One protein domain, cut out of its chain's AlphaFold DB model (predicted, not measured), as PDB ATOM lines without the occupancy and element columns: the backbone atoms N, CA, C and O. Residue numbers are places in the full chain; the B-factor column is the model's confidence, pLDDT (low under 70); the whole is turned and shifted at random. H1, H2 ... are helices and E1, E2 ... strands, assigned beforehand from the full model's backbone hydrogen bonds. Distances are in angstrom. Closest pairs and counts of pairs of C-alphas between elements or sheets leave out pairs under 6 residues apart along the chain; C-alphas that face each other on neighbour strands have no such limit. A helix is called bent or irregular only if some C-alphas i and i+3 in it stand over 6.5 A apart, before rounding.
ATOM      1  N   GLU A   5     231.719 131.160 145.797       83.75
ATOM      2  CA  GLU A   5     232.317 129.815 145.790       83.75
ATOM      3  C   GLU A   5     233.544 129.692 144.868       83.75
ATOM      4  O   GLU A   5     234.343 128.777 145.018       83.75
ATOM      5  N   GLN A   6     233.718 130.609 143.907       88.62
ATOM      6  CA  GLN A   6     234.887 130.644 143.017       88.62
ATOM      7  C   GLN A   6     236.088 131.371 143.637       88.62
ATOM      8  O   GLN A   6     237.157 131.424 143.027       88.62
ATOM      9  N   VAL A   7     235.917 131.994 144.804       92.88
ATOM     10  CA  VAL A   7     236.999 132.695 145.492       92.88
ATOM     11  C   VAL A   7     237.945 131.661 146.094       92.88
ATOM     12  O   VAL A   7     237.567 130.887 146.969       92.88
ATOM     13  N   ALA A   8     239.206 131.690 145.669       94.62
ATOM     14  CA  ALA A   8     240.273 130.989 146.368       94.62
ATOM     15  C   ALA A   8     240.614 131.766 147.650       94.62
ATOM     16  O   ALA A   8     241.383 132.729 147.614       94.62
ATOM     17  N   PHE A   9     239.984 131.390 148.761       97.44
ATOM     18  CA  PHE A   9     240.260 131.984 150.064       97.44
ATOM     19  C   PHE A   9     241.591 131.474 150.616       97.44
ATOM     20  O   PHE A   9     241.813 130.269 150.729       97.44
ATOM     21  N   ALA A  10     242.455 132.409 150.993       97.69
ATOM     22  CA  ALA A  10     243.672 132.160 151.742       97.69
ATOM     23  C   ALA A  10     243.487 132.613 153.193       97.69
ATOM     24  O   ALA A  10     242.805 133.607 153.463       97.69
ATOM     25  N   HIS A  11     244.103 131.873 154.111       98.38
ATOM     26  CA  HIS A  11     244.176 132.247 155.519       98.38
ATOM     27  C   HIS A  11     244.982 133.539 155.665       98.38
ATOM     28  O   HIS A  11     245.994 133.721 154.984       98.38
ATOM     29  N   VAL A  12     244.498 134.442 156.515       98.00
ATOM     30  CA  VAL A  12     245.174 135.698 156.857       98.00
ATOM     31  C   VAL A  12     245.680 135.632 158.291       98.00
ATOM     32  O   VAL A  12     246.864 135.856 158.526       98.00
ATOM     33  N   GLN A  13     244.797 135.321 159.245       97.12
ATOM     34  CA  GLN A  13     245.131 135.304 160.670       97.12
ATOM     35  C   GLN A  13     244.153 134.440 161.465       97.12
ATOM     36  O   GLN A  13     243.004 134.231 161.071       97.12
ATOM     37  N   SER A  14     244.596 133.893 162.594       98.19
ATOM     38  CA  SER A  14     243.722 133.276 163.596       98.19
ATOM     39  C   SER A  14     244.319 133.449 164.972       98.19
ATOM     40  O   SER A  14     245.515 133.240 165.113       98.19
ATOM     41  N   ASP A  15     243.482 133.776 165.946       97.19
ATOM     42  CA  ASP A  15     243.882 133.954 167.338       97.19
ATOM     43  C   ASP A  15     242.830 133.356 168.262       97.19
ATOM     44  O   ASP A  15     241.643 133.313 167.925       97.19
ATOM     45  N   GLU A  16     243.279 132.919 169.437       97.19
ATOM     46  CA  GLU A  16     242.401 132.607 170.560       97.19
ATOM     47  C   GLU A  16     241.803 133.888 171.155       97.19
ATOM     48  O   GLU A  16     242.484 134.901 171.309       97.19
ATOM     49  N   ASP A  17     240.530 133.826 171.540       97.12
ATOM     50  CA  ASP A  17     239.815 134.933 172.169       97.12
ATOM     51  C   ASP A  17     238.953 134.425 173.336       97.12
ATOM     52  O   ASP A  17     238.111 133.532 173.198       97.12
ATOM     53  N   ALA A  18     239.159 135.005 174.520       96.56
ATOM     54  CA  ALA A  18     238.477 134.582 175.741       96.56
ATOM     55  C   ALA A  18     236.967 134.884 175.732       96.56
ATOM     56  O   ALA A  18     236.194 134.148 176.350       96.56
ATOM     57  N   GLY A  19     236.543 135.945 175.041       95.75
ATOM     58  CA  GLY A  19     235.132 136.270 174.842       95.75
ATOM     59  C   GLY A  19     234.458 135.236 173.949       95.75
ATOM     60  O   GLY A  19     233.420 134.688 174.322       95.75
ATOM     61  N   VAL A  20     235.105 134.869 172.841       96.69
ATOM     62  CA  VAL A  20     234.626 133.798 171.954       96.69
ATOM     63  C   VAL A  20     234.580 132.448 172.681       96.69
ATOM     64  O   VAL A  20     233.655 131.661 172.482       96.69
ATOM     65  N   LEU A  21     235.522 132.174 173.590       96.81
ATOM     66  CA  LEU A  21     235.490 130.962 174.417       96.81
ATOM     67  C   LEU A  21     234.305 130.938 175.381       96.81
ATOM     68  O   LEU A  21     233.707 129.879 175.587       96.81
ATOM     69  N   GLN A  22     233.948 132.080 175.965       94.88
ATOM     70  CA  GLN A  22     232.731 132.171 176.764       94.88
ATOM     71  C   GLN A  22     231.497 131.923 175.891       94.88
ATOM     72  O   GLN A  22     230.638 131.125 176.267       94.88
ATOM     73  N   ASP A  23     231.457 132.511 174.695       94.06
ATOM     74  CA  ASP A  23     230.360 132.311 173.753       94.06
ATOM     75  C   ASP A  23     230.197 130.844 173.340       94.06
ATOM     76  O   ASP A  23     229.073 130.336 173.293       94.06
ATOM     77  N   ALA A  24     231.312 130.151 173.099       94.88
ATOM     78  CA  ALA A  24     231.340 128.726 172.801       94.88
ATOM     79  C   ALA A  24     230.826 127.892 173.979       94.88
ATOM     80  O   ALA A  24     230.080 126.935 173.777       94.88
ATOM     81  N   ARG A  25     231.203 128.240 175.213       94.69
ATOM     82  CA  ARG A  25     230.771 127.507 176.413       94.69
ATOM     83  C   ARG A  25     229.292 127.671 176.704       94.69
ATOM     84  O   ARG A  25     228.642 126.713 177.107       94.69
ATOM     85  N   ASP A  26     228.748 128.851 176.465       92.69
ATOM     86  CA  ASP A  26     227.309 129.075 176.564       92.69
ATOM     87  C   ASP A  26     226.539 128.248 175.515       92.69
ATOM     88  O   ASP A  26     225.429 127.793 175.788       92.69
ATOM     89  N   GLN A  27     227.119 128.036 174.323       90.19
ATOM     90  CA  GLN A  27     226.495 127.266 173.242       90.19
ATOM     91  C   GLN A  27     226.650 125.739 173.409       90.19
ATOM     92  O   GLN A  27     225.710 125.001 173.120       90.19
ATOM     93  N   PHE A  28     227.816 125.261 173.853       90.12
ATOM     94  CA  PHE A  28     228.194 123.835 173.838       90.12
ATOM     95  C   PHE A  28     228.501 123.244 175.230       90.12
ATOM     96  O   PHE A  28     228.786 122.056 175.356       90.12
ATOM     97  N   GLY A  29     228.454 124.036 176.301       89.69
ATOM     98  CA  GLY A  29     228.811 123.607 177.655       89.69
ATOM     99  C   GLY A  29     230.323 123.627 177.920       89.69
ATOM    100  O   GLY A  29     231.063 124.422 177.359       89.69
ATOM    101  N   HIS A  30     230.822 122.765 178.811       83.25
ATOM    102  CA  HIS A  30     232.240 122.756 179.223       83.25
ATOM    103  C   HIS A  30     233.196 122.019 178.261       83.25
ATOM    104  O   HIS A  30     234.359 121.789 178.610       83.25
ATOM    105  N   GLU A  31     232.705 121.619 177.088       87.19
ATOM    106  CA  GLU A  31     233.471 120.915 176.056       87.19
ATOM    107  C   GLU A  31     234.562 121.793 175.407       87.19
ATOM    108  O   GLU A  31     235.719 121.353 175.406       87.19
ATOM    109  N   PRO A  32     234.285 123.042 174.962       94.50
ATOM    110  CA  PRO A  32     235.306 123.914 174.395       94.50
ATOM    111  C   PRO A  32     236.406 124.256 175.408       94.50
ATOM    112  O   PRO A  32     236.159 124.720 176.534       94.50
ATOM    113  N   ARG A  33     237.649 124.051 174.983       95.31
ATOM    114  CA  ARG A  33     238.872 124.358 175.734       95.31
ATOM    115  C   ARG A  33     239.513 125.644 175.268       95.31
ATOM    116  O   ARG A  33     239.888 126.445 176.119       95.31
ATOM    117  N   ALA A  34     239.567 125.816 173.958       96.25
ATOM    118  CA  ALA A  34     239.994 127.022 173.284       96.25
ATOM    119  C   ALA A  34     238.907 127.438 172.295       96.25
ATOM    120  O   ALA A  34     238.093 126.625 171.848       96.25
ATOM    121  N   ALA A  35     238.871 128.723 171.992       97.69
ATOM    122  CA  ALA A  35     238.034 129.272 170.948       97.69
ATOM    123  C   ALA A  35     238.626 130.603 170.514       97.69
ATOM    124  O   ALA A  35     239.428 131.198 171.234       97.69
ATOM    125  N   GLY A  36     238.208 131.074 169.354       97.81
ATOM    126  CA  GLY A  36     238.738 132.302 168.807       97.81
ATOM    127  C   GLY A  36     238.145 132.623 167.456       97.81
ATOM    128  O   GLY A  36     237.124 132.061 167.055       97.81
ATOM    129  N   PHE A  37     238.807 133.518 166.741       98.06
ATOM    130  CA  PHE A  37     238.381 133.940 165.418       98.06
ATOM    131  C   PHE A  37     239.417 133.578 164.359       98.06
ATOM    132  O   PHE A  37     240.580 133.275 164.641       98.06
ATOM    133  N   THR A  38     238.979 133.583 163.109       98.69
ATOM    134  CA  THR A  38     239.844 133.414 161.947       98.69
ATOM    135  C   THR A  38     239.433 134.389 160.852       98.69
ATOM    136  O   THR A  38     238.243 134.660 160.674       98.69
ATOM    137  N   GLU A  39     240.414 134.929 160.132       98.38
ATOM    138  CA  GLU A  39     240.232 135.858 159.021       98.38
ATOM    139  C   GLU A  39     240.812 135.280 157.735       98.38
ATOM    140  O   GLU A  39     241.916 134.728 157.710       98.38
ATOM    141  N   TRP A  40     240.046 135.418 156.655       98.56
ATOM    142  CA  TRP A  40     240.356 134.875 155.342       98.56
ATOM    143  C   TRP A  40     240.112 135.917 154.261       98.56
ATOM    144  O   TRP A  40     239.156 136.696 154.306       98.56
ATOM    145  N   GLY A  41     240.978 135.895 153.252       97.81
ATOM    146  CA  GLY A  41     240.971 136.843 152.151       97.81
ATOM    147  C   GLY A  41     241.081 136.141 150.807       97.81
ATOM    148  O   GLY A  41     241.778 135.143 150.658       97.81
ATOM    149  N   GLY A  42     240.411 136.683 149.800       96.62
ATOM    150  CA  GLY A  42     240.514 136.208 148.428       96.62
ATOM    151  C   GLY A  42     240.199 137.307 147.425       96.62
ATOM    152  O   GLY A  42     239.971 138.468 147.784       96.62
ATOM    153  N   GLN A  43     240.203 136.955 146.142       95.44
ATOM    154  CA  GLN A  43     239.863 137.887 145.072       95.44
ATOM    155  C   GLN A  43     238.933 137.258 144.041       95.44
ATOM    156  O   GLN A  43     239.074 136.093 143.682       95.44
ATOM    157  N   ILE A  44     238.015 138.068 143.512       92.50
ATOM    158  CA  ILE A  44     237.187 137.692 142.366       92.50
ATOM    159  C   ILE A  44     236.885 138.907 141.498       92.50
ATOM    160  O   ILE A  44     236.432 139.947 141.973       92.50
ATOM    161  N   GLY A  45     237.176 138.805 140.199       89.00
ATOM    162  CA  GLY A  45     236.970 139.909 139.256       89.00
ATOM    163  C   GLY A  45     237.677 141.212 139.657       89.00
ATOM    164  O   GLY A  45     237.102 142.281 139.470       89.00
ATOM    165  N   GLY A  46     238.873 141.118 140.251       91.69
ATOM    166  CA  GLY A  46     239.663 142.266 140.714       91.69
ATOM    167  C   GLY A  46     239.175 142.910 142.017       91.69
ATOM    168  O   GLY A  46     239.699 143.948 142.407       91.69
ATOM    169  N   ARG A  47     238.178 142.328 142.695       92.50
ATOM    170  CA  ARG A  47     237.670 142.806 143.989       92.50
ATOM    171  C   ARG A  47     238.176 141.917 145.115       92.50
ATOM    172  O   ARG A  47     238.167 140.696 144.970       92.50
ATOM    173  N   HIS A  48     238.571 142.532 146.226       95.56
ATOM    174  CA  HIS A  48     238.931 141.814 147.441       95.56
ATOM    175  C   HIS A  48     237.681 141.324 148.173       95.56
ATOM    176  O   HIS A  48     236.727 142.083 148.367       95.56
ATOM    177  N   ILE A  49     237.711 140.064 148.585       96.12
ATOM    178  CA  ILE A  49     236.659 139.406 149.347       96.12
ATOM    179  C   ILE A  49     237.240 138.994 150.693       96.12
ATOM    180  O   ILE A  49     238.317 138.405 150.739       96.12
ATOM    181  N   SER A  50     236.508 139.297 151.758       97.06
ATOM    182  CA  SER A  50     236.872 138.979 153.139       97.06
ATOM    183  C   SER A  50     235.813 138.081 153.761       97.06
ATOM    184  O   SER A  50     234.613 138.262 153.516       97.06
ATOM    185  N   LEU A  51     236.255 137.114 154.552       96.94
ATOM    186  CA  LEU A  51     235.394 136.219 155.309       96.94
ATOM    187  C   LEU A  51     236.057 135.922 156.652       96.94
ATOM    188  O   LEU A  51     237.225 135.551 156.696       96.94
ATOM    189  N   ALA A  52     235.318 136.098 157.738       97.81
ATOM    190  CA  ALA A  52     235.792 135.827 159.084       97.81
ATOM    191  C   ALA A  52     234.696 135.159 159.909       97.81
ATOM    192  O   ALA A  52     233.510 135.461 159.752       97.81
ATOM    193  N   TRP A  53     235.084 134.240 160.780       97.94
ATOM    194  CA  TRP A  53     234.160 133.491 161.629       97.94
ATOM    195  C   TRP A  53     234.845 133.052 162.915       97.94
ATOM    196  O   TRP A  53     236.058 133.213 163.074       97.94
ATOM    197  N   ASP A  54     234.036 132.510 163.818       97.62
ATOM    198  CA  ASP A  54     234.478 132.025 165.116       97.62
ATOM    199  C   ASP A  54     234.559 130.497 165.117       97.62
ATOM    200  O   ASP A  54     233.753 129.798 164.490       97.62
ATOM    201  N   TRP A  55     235.558 129.982 165.820       97.81
ATOM    202  CA  TRP A  55     235.848 128.562 165.945       97.81
ATOM    203  C   TRP A  55     236.019 128.187 167.415       97.81
ATOM    204  O   TRP A  55     236.402 129.012 168.241       97.81
ATOM    205  N   ALA A  56     235.752 126.925 167.731       97.56
ATOM    206  CA  ALA A  56     236.038 126.313 169.022       97.56
ATOM    207  C   ALA A  56     236.866 125.040 168.827       97.56
ATOM    208  O   ALA A  56     236.807 124.421 167.761       97.56
ATOM    209  N   ALA A  57     237.625 124.671 169.858       97.12
ATOM    210  CA  ALA A  57     238.411 123.448 169.926       97.12
ATOM    211  C   ALA A  57     238.189 122.701 171.248       97.12
ATOM    212  O   ALA A  57     238.025 123.323 172.305       97.12
ATOM    213  N   ASP A  58     238.211 121.368 171.205       94.81
ATOM    214  CA  ASP A  58     238.209 120.504 172.391       94.81
ATOM    215  C   ASP A  58     239.639 120.276 172.921       94.81
ATOM    216  O   ASP A  58     240.565 121.024 172.622       94.81
ATOM    217  N   ARG A  59     239.821 119.267 173.782       90.44
ATOM    218  CA  ARG A  59     241.143 118.879 174.311       90.44
ATOM    219  C   ARG A  59     242.007 118.120 173.304       90.44
ATOM    220  O   ARG A  59     243.197 117.974 173.557       90.44
ATOM    221  N   ASP A  60     241.402 117.613 172.236       92.19
ATOM    222  CA  ASP A  60     242.056 116.834 171.188       92.19
ATOM    223  C   ASP A  60     242.314 117.709 169.941       92.19
ATOM    224  O   ASP A  60     242.514 117.183 168.842       92.19
ATOM    225  N   ASP A  61     242.272 119.040 170.102       89.69
ATOM    226  CA  ASP A  61     242.423 120.066 169.063       89.69
ATOM    227  C   ASP A  61     241.460 119.909 167.873       89.69
ATOM    228  O   ASP A  61     241.725 120.367 166.753       89.69
ATOM    229  N   ARG A  62     240.306 119.264 168.080       94.69
ATOM    230  CA  ARG A  62     239.289 119.145 167.034       94.69
ATOM    231  C   ARG A  62     238.570 120.471 166.898       94.69
ATOM    232  O   ARG A  62     237.967 120.935 167.850       94.69
ATOM    233  N   LEU A  63     238.605 121.054 165.703       96.81
ATOM    234  CA  LEU A  63     238.009 122.362 165.428       96.81
ATOM    235  C   LEU A  63     236.581 122.250 164.878       96.81
ATOM    236  O   LEU A  63     236.325 121.490 163.935       96.81
ATOM    237  N   TRP A  64     235.670 123.078 165.382       95.75
ATOM    238  CA  TRP A  64     234.316 123.245 164.842       95.75
ATOM    239  C   TRP A  64     233.868 124.710 164.828       95.75
ATOM    240  O   TRP A  64     234.484 125.577 165.445       95.75
ATOM    241  N   LEU A  65     232.802 124.981 164.070       95.62
ATOM    242  CA  LEU A  65     232.221 126.313 163.921       95.62
ATOM    243  C   LEU A  65     231.359 126.690 165.128       95.62
ATOM    244  O   LEU A  65     230.581 125.876 165.630       95.62
ATOM    245  N   ILE A  66     231.446 127.955 165.534       93.00
ATOM    246  CA  ILE A  66     230.499 128.574 166.463       93.00
ATOM    247  C   ILE A  66     229.419 129.277 165.634       93.00
ATOM    248  O   ILE A  66     229.720 130.076 164.751       93.00
ATOM    249  N   PHE A  67     228.149 128.987 165.923       88.88
ATOM    250  CA  PHE A  67     227.007 129.511 165.154       88.88
ATOM    251  C   PHE A  67     226.322 130.712 165.820       88.88
ATOM    252  O   PHE A  67     225.356 131.247 165.279       88.88
ATOM    253  N   ARG A  68     226.810 131.142 166.989       85.56
ATOM    254  CA  ARG A  68     226.232 132.244 167.769       85.56
ATOM    255  C   ARG A  68     226.287 133.590 167.048       85.56
ATOM    256  O   ARG A  68     225.381 134.406 167.208       85.56
ATOM    257  N   VAL A  69     227.327 133.811 166.248       86.50
ATOM    258  CA  VAL A  69     227.515 135.025 165.453       86.50
ATOM    259  C   VAL A  69     227.637 134.639 163.985       86.50
ATOM    260  O   VAL A  69     228.355 133.708 163.622       86.50
ATOM    261  N   ARG A  70     226.931 135.366 163.117       89.00
ATOM    262  CA  ARG A  70     227.040 135.197 161.663       89.00
ATOM    263  C   ARG A  70     228.485 135.462 161.205       89.00
ATOM    264  O   ARG A  70     229.106 136.395 161.718       89.00
ATOM    265  N   PRO A  71     228.993 134.758 160.175       94.06
ATOM    266  CA  PRO A  71     230.276 135.101 159.579       94.06
ATOM    267  C   PRO A  71     230.318 136.567 159.132       94.06
ATOM    268  O   PRO A  71     229.384 137.077 158.499       94.06
ATOM    269  N   ARG A  72     231.409 137.253 159.468       94.94
ATOM    270  CA  ARG A  72     231.654 138.641 159.076       94.94
ATOM    271  C   ARG A  72     232.247 138.641 157.677       94.94
ATOM    272  O   ARG A  72     233.192 137.912 157.391       94.94
ATOM    273  N   THR A  73     231.678 139.436 156.783       95.00
ATOM    274  CA  THR A  73     232.100 139.477 155.383       95.00
ATOM    275  C   THR A  73     231.711 140.799 154.736       95.00
ATOM    276  O   THR A  73     230.750 141.447 155.149       95.00
ATOM    277  N   ASN A  74     232.433 141.174 153.681       94.62
ATOM    278  CA  ASN A  74     232.068 142.263 152.777       94.62
ATOM    279  C   ASN A  74     231.185 141.805 151.595       94.62
ATOM    280  O   ASN A  74     230.981 142.568 150.649       94.62
ATOM    281  N   VAL A  75     230.672 140.568 151.624       89.19
ATOM    282  CA  VAL A  75     229.798 140.003 150.587       89.19
ATOM    283  C   VAL A  75     228.326 140.139 150.965       89.19
ATOM    284  O   VAL A  75     227.904 139.832 152.080       89.19
ATOM    285  N   ARG A  76     227.520 140.537 149.978       87.81
ATOM    286  CA  ARG A  76     226.058 140.473 150.011       87.81
ATOM    287  C   ARG A  76     225.600 139.281 149.175       87.81
ATOM    288  O   ARG A  76     225.984 139.178 148.011       87.81
ATOM    289  N   LEU A  77     224.810 138.384 149.764       86.06
ATOM    290  CA  LEU A  77     224.217 137.271 149.025       86.06
ATOM    291  C   LEU A  77     222.990 137.760 148.250       86.06
ATOM    292  O   LEU A  77     222.206 138.566 148.753       86.06
ATOM    293  N   ILE A  78     222.838 137.258 147.030       87.56
ATOM    294  CA  ILE A  78     221.727 137.579 146.134       87.56
ATOM    295  C   ILE A  78     221.074 136.286 145.652       87.56
ATOM    296  O   ILE A  78     221.745 135.259 145.527       87.56
ATOM    297  N   CYS A  79     219.777 136.327 145.368       83.94
ATOM    298  CA  CYS A  79     219.080 135.215 144.736       83.94
ATOM    299  C   CYS A  79     219.393 135.131 143.231       83.94
ATOM    300  O   CYS A  79     220.045 136.003 142.650       83.94
ATOM    301  N   ASP A  80     218.880 134.092 142.579       85.19
ATOM    302  CA  ASP A  80     219.004 133.857 141.135       85.19
ATOM    303  C   ASP A  80     218.435 134.994 140.264       85.19
ATOM    304  O   ASP A  80     218.903 135.220 139.148       85.19
ATOM    305  N   LYS A  81     217.473 135.758 140.792       88.25
ATOM    306  CA  LYS A  81     216.908 136.962 140.160       88.25
ATOM    307  C   LYS A  81     217.734 138.233 140.399       88.25
ATOM    308  O   LYS A  81     217.377 139.286 139.881       88.25
ATOM    309  N   GLY A  82     218.814 138.150 141.178       86.50
ATOM    310  CA  GLY A  82     219.713 139.268 141.469       86.50
ATOM    311  C   GLY A  82     219.241 140.214 142.574       86.50
ATOM    312  O   GLY A  82     219.844 141.268 142.758       86.50
ATOM    313  N   TYR A  83     218.186 139.858 143.310       88.88
ATOM    314  CA  TYR A  83     217.775 140.597 144.503       88.88
ATOM    315  C   TYR A  83     218.592 140.156 145.705       88.88
ATOM    316  O   TYR A  83     218.897 138.972 145.843       88.88
ATOM    317  N   ASP A  84     218.877 141.095 146.597       87.75
ATOM    318  CA  ASP A  84     219.411 140.789 147.917       87.75
ATOM    319  C   ASP A  84     218.563 139.719 148.604       87.75
ATOM    320  O   ASP A  84     217.335 139.843 148.686       87.75
ATOM    321  N   LEU A  85     219.223 138.685 149.127       82.19
ATOM    322  CA  LEU A  85     218.550 137.802 150.062       82.19
ATOM    323  C   LEU A  85     218.195 138.610 151.321       82.19
ATOM    324  O   LEU A  85     218.982 139.458 151.765       82.19
ATOM    325  N   PRO A  86     216.974 138.439 151.862       73.81
ATOM    326  CA  PRO A  86     216.605 139.106 153.095       73.81
ATOM    327  C   PRO A  86     217.572 138.656 154.184       73.81
ATOM    328  O   PRO A  86     217.854 137.466 154.295       73.81
ATOM    329  N   LEU A  87     218.027 139.609 155.005       65.06
ATOM    330  CA  LEU A  87     218.854 139.360 156.186       65.06
ATOM    331  C   LEU A  87     218.036 138.605 157.242       65.06
ATOM    332  O   LEU A  87     217.668 139.149 158.280       65.06
ATOM    333  N   GLN A  88     217.687 137.364 156.946       68.12
ATOM    334  CA  GLN A  88     217.166 136.434 157.919       68.12
ATOM    335  C   GLN A  88     218.377 135.837 158.630       68.12
ATOM    336  O   GLN A  88     219.264 135.317 157.943       68.12
ATOM    337  N   PRO A  89     218.439 135.927 159.971       61.28
ATOM    338  CA  PRO A  89     219.574 135.434 160.749       61.28
ATOM    339  C   PRO A  89     219.978 134.005 160.367       61.28
ATOM    340  O   PRO A  89     221.168 133.715 160.244       61.28
ATOM    341  N   ASP A  90     218.987 133.161 160.081       68.00
ATOM    342  CA  ASP A  90     219.192 131.732 159.866       68.00
ATOM    343  C   ASP A  90     219.625 131.414 158.425       68.00
ATOM    344  O   ASP A  90     220.627 130.736 158.207       68.00
ATOM    345  N   THR A  91     218.927 131.938 157.413       69.38
ATOM    346  CA  THR A  91     219.139 131.534 156.009       69.38
ATOM    347  C   THR A  91     220.472 132.034 155.445       69.38
ATOM    348  O   THR A  91     221.257 131.258 154.898       69.38
ATOM    349  N   ASP A  92     220.770 133.324 155.611       70.19
ATOM    350  CA  ASP A  92     221.996 133.928 155.077       70.19
ATOM    351  C   ASP A  92     223.242 133.472 155.838       70.19
ATOM    352  O   ASP A  92     224.330 133.385 155.267       70.19
ATOM    353  N   GLY A  93     223.100 133.214 157.142       80.00
ATOM    354  CA  GLY A  93     224.163 132.645 157.962       80.00
ATOM    355  C   GLY A  93     224.525 131.239 157.496       80.00
ATOM    356  O   GLY A  93     225.697 130.971 157.238       80.00
ATOM    357  N   MET A  94     223.530 130.366 157.309       84.81
ATOM    358  CA  MET A  94     223.744 128.973 156.896       84.81
ATOM    359  C   MET A  94     224.429 128.837 155.533       84.81
ATOM    360  O   MET A  94     225.282 127.963 155.365       84.81
ATOM    361  N   LEU A  95     224.126 129.716 154.573       88.50
ATOM    362  CA  LEU A  95     224.820 129.722 153.281       88.50
ATOM    363  C   LEU A  95     226.305 130.084 153.430       88.50
ATOM    364  O   LEU A  95     227.159 129.437 152.825       88.50
ATOM    365  N   LEU A  96     226.632 131.072 154.269       91.12
ATOM    366  CA  LEU A  96     228.028 131.431 154.537       91.12
ATOM    367  C   LEU A  96     228.766 130.331 155.304       91.12
ATOM    368  O   LEU A  96     229.909 130.039 154.975       91.12
ATOM    369  N   PHE A  97     228.129 129.684 156.280       93.12
ATOM    370  CA  PHE A  97     228.732 128.540 156.965       93.12
ATOM    371  C   PHE A  97     228.960 127.351 156.025       93.12
ATOM    372  O   PHE A  97     230.003 126.711 156.105       93.12
ATOM    373  N   SER A  98     228.046 127.101 155.083       91.75
ATOM    374  CA  SER A  98     228.236 126.070 154.052       91.75
ATOM    375  C   SER A  98     229.441 126.382 153.158       91.75
ATOM    376  O   SER A  98     230.247 125.498 152.875       91.75
ATOM    377  N   LEU A  99     229.613 127.650 152.764       92.88
ATOM    378  CA  LEU A  99     230.817 128.100 152.063       92.88
ATOM    379  C   LEU A  99     232.072 127.881 152.919       92.88
ATOM    380  O   LEU A  99     233.057 127.355 152.412       92.88
ATOM    381  N   ILE A 100     232.044 128.247 154.202       95.81
ATOM    382  CA  ILE A 100     233.183 128.064 155.115       95.81
ATOM    383  C   ILE A 100     233.580 126.591 155.213       95.81
ATOM    384  O   ILE A 100     234.761 126.278 155.128       95.81
ATOM    385  N   GLU A 101     232.616 125.681 155.326       95.50
ATOM    386  CA  GLU A 101     232.884 124.238 155.381       95.50
ATOM    387  C   GLU A 101     233.507 123.682 154.086       95.50
ATOM    388  O   GLU A 101     234.163 122.643 154.121       95.50
ATOM    389  N   SER A 102     233.376 124.382 152.953       94.56
ATOM    390  CA  SER A 102     234.086 124.030 151.712       94.56
ATOM    391  C   SER A 102     235.566 124.446 151.702       94.56
ATOM    392  O   SER A 102     236.344 123.952 150.884       94.56
ATOM    393  N   ILE A 103     235.973 125.338 152.608       95.88
ATOM    394  CA  ILE A 103     237.352 125.816 152.739       95.88
ATOM    395  C   ILE A 103     238.108 124.835 153.649       95.88
ATOM    396  O   ILE A 103     237.575 124.437 154.688       95.88
ATOM    397  N   PRO A 104     239.368 124.459 153.347       95.31
ATOM    398  CA  PRO A 104     240.184 123.606 154.218       95.31
ATOM    399  C   PRO A 104     240.692 124.380 155.450       95.31
ATOM    400  O   PRO A 104     241.885 124.445 155.729       95.31
ATOM    401  N   TRP A 105     239.789 125.025 156.184       97.81
ATOM    402  CA  TRP A 105     240.149 126.046 157.155       97.81
ATOM    403  C   TRP A 105     240.737 125.492 158.445       97.81
ATOM    404  O   TRP A 105     241.625 126.108 159.028       97.81
ATOM    405  N   ARG A 106     240.280 124.313 158.878       97.81
ATOM    406  CA  ARG A 106     240.702 123.700 160.147       97.81
ATOM    407  C   ARG A 106     242.211 123.479 160.197       97.81
ATOM    408  O   ARG A 106     242.846 123.778 161.201       97.81
ATOM    409  N   SER A 107     242.801 122.994 159.105       96.44
ATOM    410  CA  SER A 107     244.248 122.765 159.037       96.44
ATOM    411  C   SER A 107     245.043 124.071 159.063       96.44
ATOM    412  O   SER A 107     246.088 124.119 159.710       96.44
ATOM    413  N   ALA A 108     244.547 125.127 158.412       97.81
ATOM    414  CA  ALA A 108     245.191 126.438 158.402       97.81
ATOM    415  C   ALA A 108     245.120 127.134 159.770       97.81
ATOM    416  O   ALA A 108     246.137 127.627 160.250       97.81
ATOM    417  N   VAL A 109     243.961 127.097 160.440       97.94
ATOM    418  CA  VAL A 109     243.813 127.613 161.812       97.94
ATOM    419  C   VAL A 109     244.752 126.873 162.761       97.94
ATOM    420  O   VAL A 109     245.543 127.505 163.454       97.94
ATOM    421  N   ALA A 110     244.748 125.537 162.734       96.19
ATOM    422  CA  ALA A 110     245.625 124.745 163.591       96.19
ATOM    423  C   ALA A 110     247.119 125.029 163.335       96.19
ATOM    424  O   ALA A 110     247.916 124.994 164.268       96.19
ATOM    425  N   ALA A 111     247.520 125.297 162.088       95.50
ATOM    426  CA  ALA A 111     248.891 125.701 161.771       95.50
ATOM    427  C   ALA A 111     249.235 127.077 162.362       95.50
ATOM    428  O   ALA A 111     250.237 127.188 163.061       95.50
ATOM    429  N   SER A 112     248.360 128.069 162.172       95.31
ATOM    430  CA  SER A 112     248.527 129.428 162.709       95.31
ATOM    431  C   SER A 112     248.753 129.431 164.225       95.31
ATOM    432  O   SER A 112     249.700 130.046 164.710       95.31
ATOM    433  N   LEU A 113     247.931 128.692 164.977       93.69
ATOM    434  CA  LEU A 113     248.015 128.642 166.444       93.69
ATOM    435  C   LEU A 113     249.315 127.981 166.941       93.69
ATOM    436  O   LEU A 113     249.911 128.408 167.936       93.69
ATOM    437  N   ARG A 114     249.806 126.954 166.232       92.25
ATOM    438  CA  ARG A 114     251.093 126.311 166.556       92.25
ATOM    439  C   ARG A 114     252.277 127.246 166.330       92.25
ATOM    440  O   ARG A 114     253.203 127.268 167.147       92.25
ATOM    441  N   ASP A 115     252.248 128.020 165.253       89.31
ATOM    442  CA  ASP A 115     253.322 128.960 164.926       89.31
ATOM    443  C   ASP A 115     253.407 130.083 165.974       89.31
ATOM    444  O   ASP A 115     254.495 130.411 166.453       89.31
ATOM    445  N   GLN A 116     252.259 130.590 166.434       85.56
ATOM    446  CA  GLN A 116     252.171 131.587 167.511       85.56
ATOM    447  C   GLN A 116     252.690 131.062 168.856       85.56
ATOM    448  O   GLN A 116     253.421 131.755 169.571       85.56
ATOM    449  N   THR A 117     252.366 129.809 169.186       78.94
ATOM    450  CA  THR A 117     252.882 129.147 170.393       78.94
ATOM    451  C   THR A 117     254.407 129.025 170.336       78.94
ATOM    452  O   THR A 117     255.097 129.339 171.305       78.94
TER     453      THR A 117
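This is residues 5 to 117 of the 123 residues of an uncharacterized protein of uncultured bacterium (UniProt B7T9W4). A strongly twisted antiparallel sheet, built on the long hairpin of E2 and E3, has H1 across one face near one end of that hairpin and H3 on the opposite face, where it touches E1. H2 crosses over E3, and the long link before it, residues 66 to 88, loops out to Lys 81, far from the end of H3. The printed part has 113 residues, with three named helices and four named strands in the order E1 H1 E2 E3 E4 H2 H3; the sheet's order is E1 - E2 - E3 - E4, and the class is mixed, helices and strands. It is compact, with a radius of gyration of the C-alphas of 14.8 A, yet elongated in outline, spanning 45 by 29 by 19 A.

In the sheet, E2 is residues 34 to 44, 32.8 A long, and E3 is residues 47 to 57, 32.4 A. E1, residues 10 to 16, begins at C-alpha 10 at (243.672, 132.160, 151.742) and is 18.9 A long; E4 is residues 63 to 65, 7.2 A. H1 is residues 18 to 28, 15.0 A, and H2 is residues 89 to 102, 20.6 A. H2 is neither bent nor irregular, but only just: C-alphas 89 and 92 are 6.3 A apart. H3, residues 105 to 117, is 18.6 A long and ends at C-alpha 117 at (252.882, 129.147, 170.393).

E2, E3 and E4 form a meander, each strand the antiparallel neighbour of the one before. In the hairpin of E2 and E3, N 40 and O 51 are within hydrogen-bond range at 2.8 A; between E1 and E2, N 39 and O 13 are at 2.8 A; in the hairpin of E3 and E4, N 56 and O 64 are at 2.9 A. There are three layers, helices on both faces of the sheet: H2 and H3 on one face, H1 on the other. H1 is over E2 and E3 at a height over the sheet of 8.2 A and runs across the strands, at 71 degrees to E3 on the local plane; its closest C-alphas to E2 are those of Leu 21 and Ala 35, 4.6 A. The closest C-alphas of H3 and E1 are those of Val 109 and Ser 14, 5.9 A. H2 and E3 are near each other, with 7 pairs of C-alphas within 10 A. H1 is apart from H2 and H3, and H2 and H3 meet only through their link. Every O i to N i+4 pair is within hydrogen-bond range in H1 and H3, and 9 of 10 are in H2.

The C-alphas of Lys 81 and Thr 117 are the two farthest apart, 47.6 A. The printed part has no cut, and the link E4 to H2 is long, with 23 residues. Mean pLDDT of the printed part is 91.6; residues 87 to 91 are under 70.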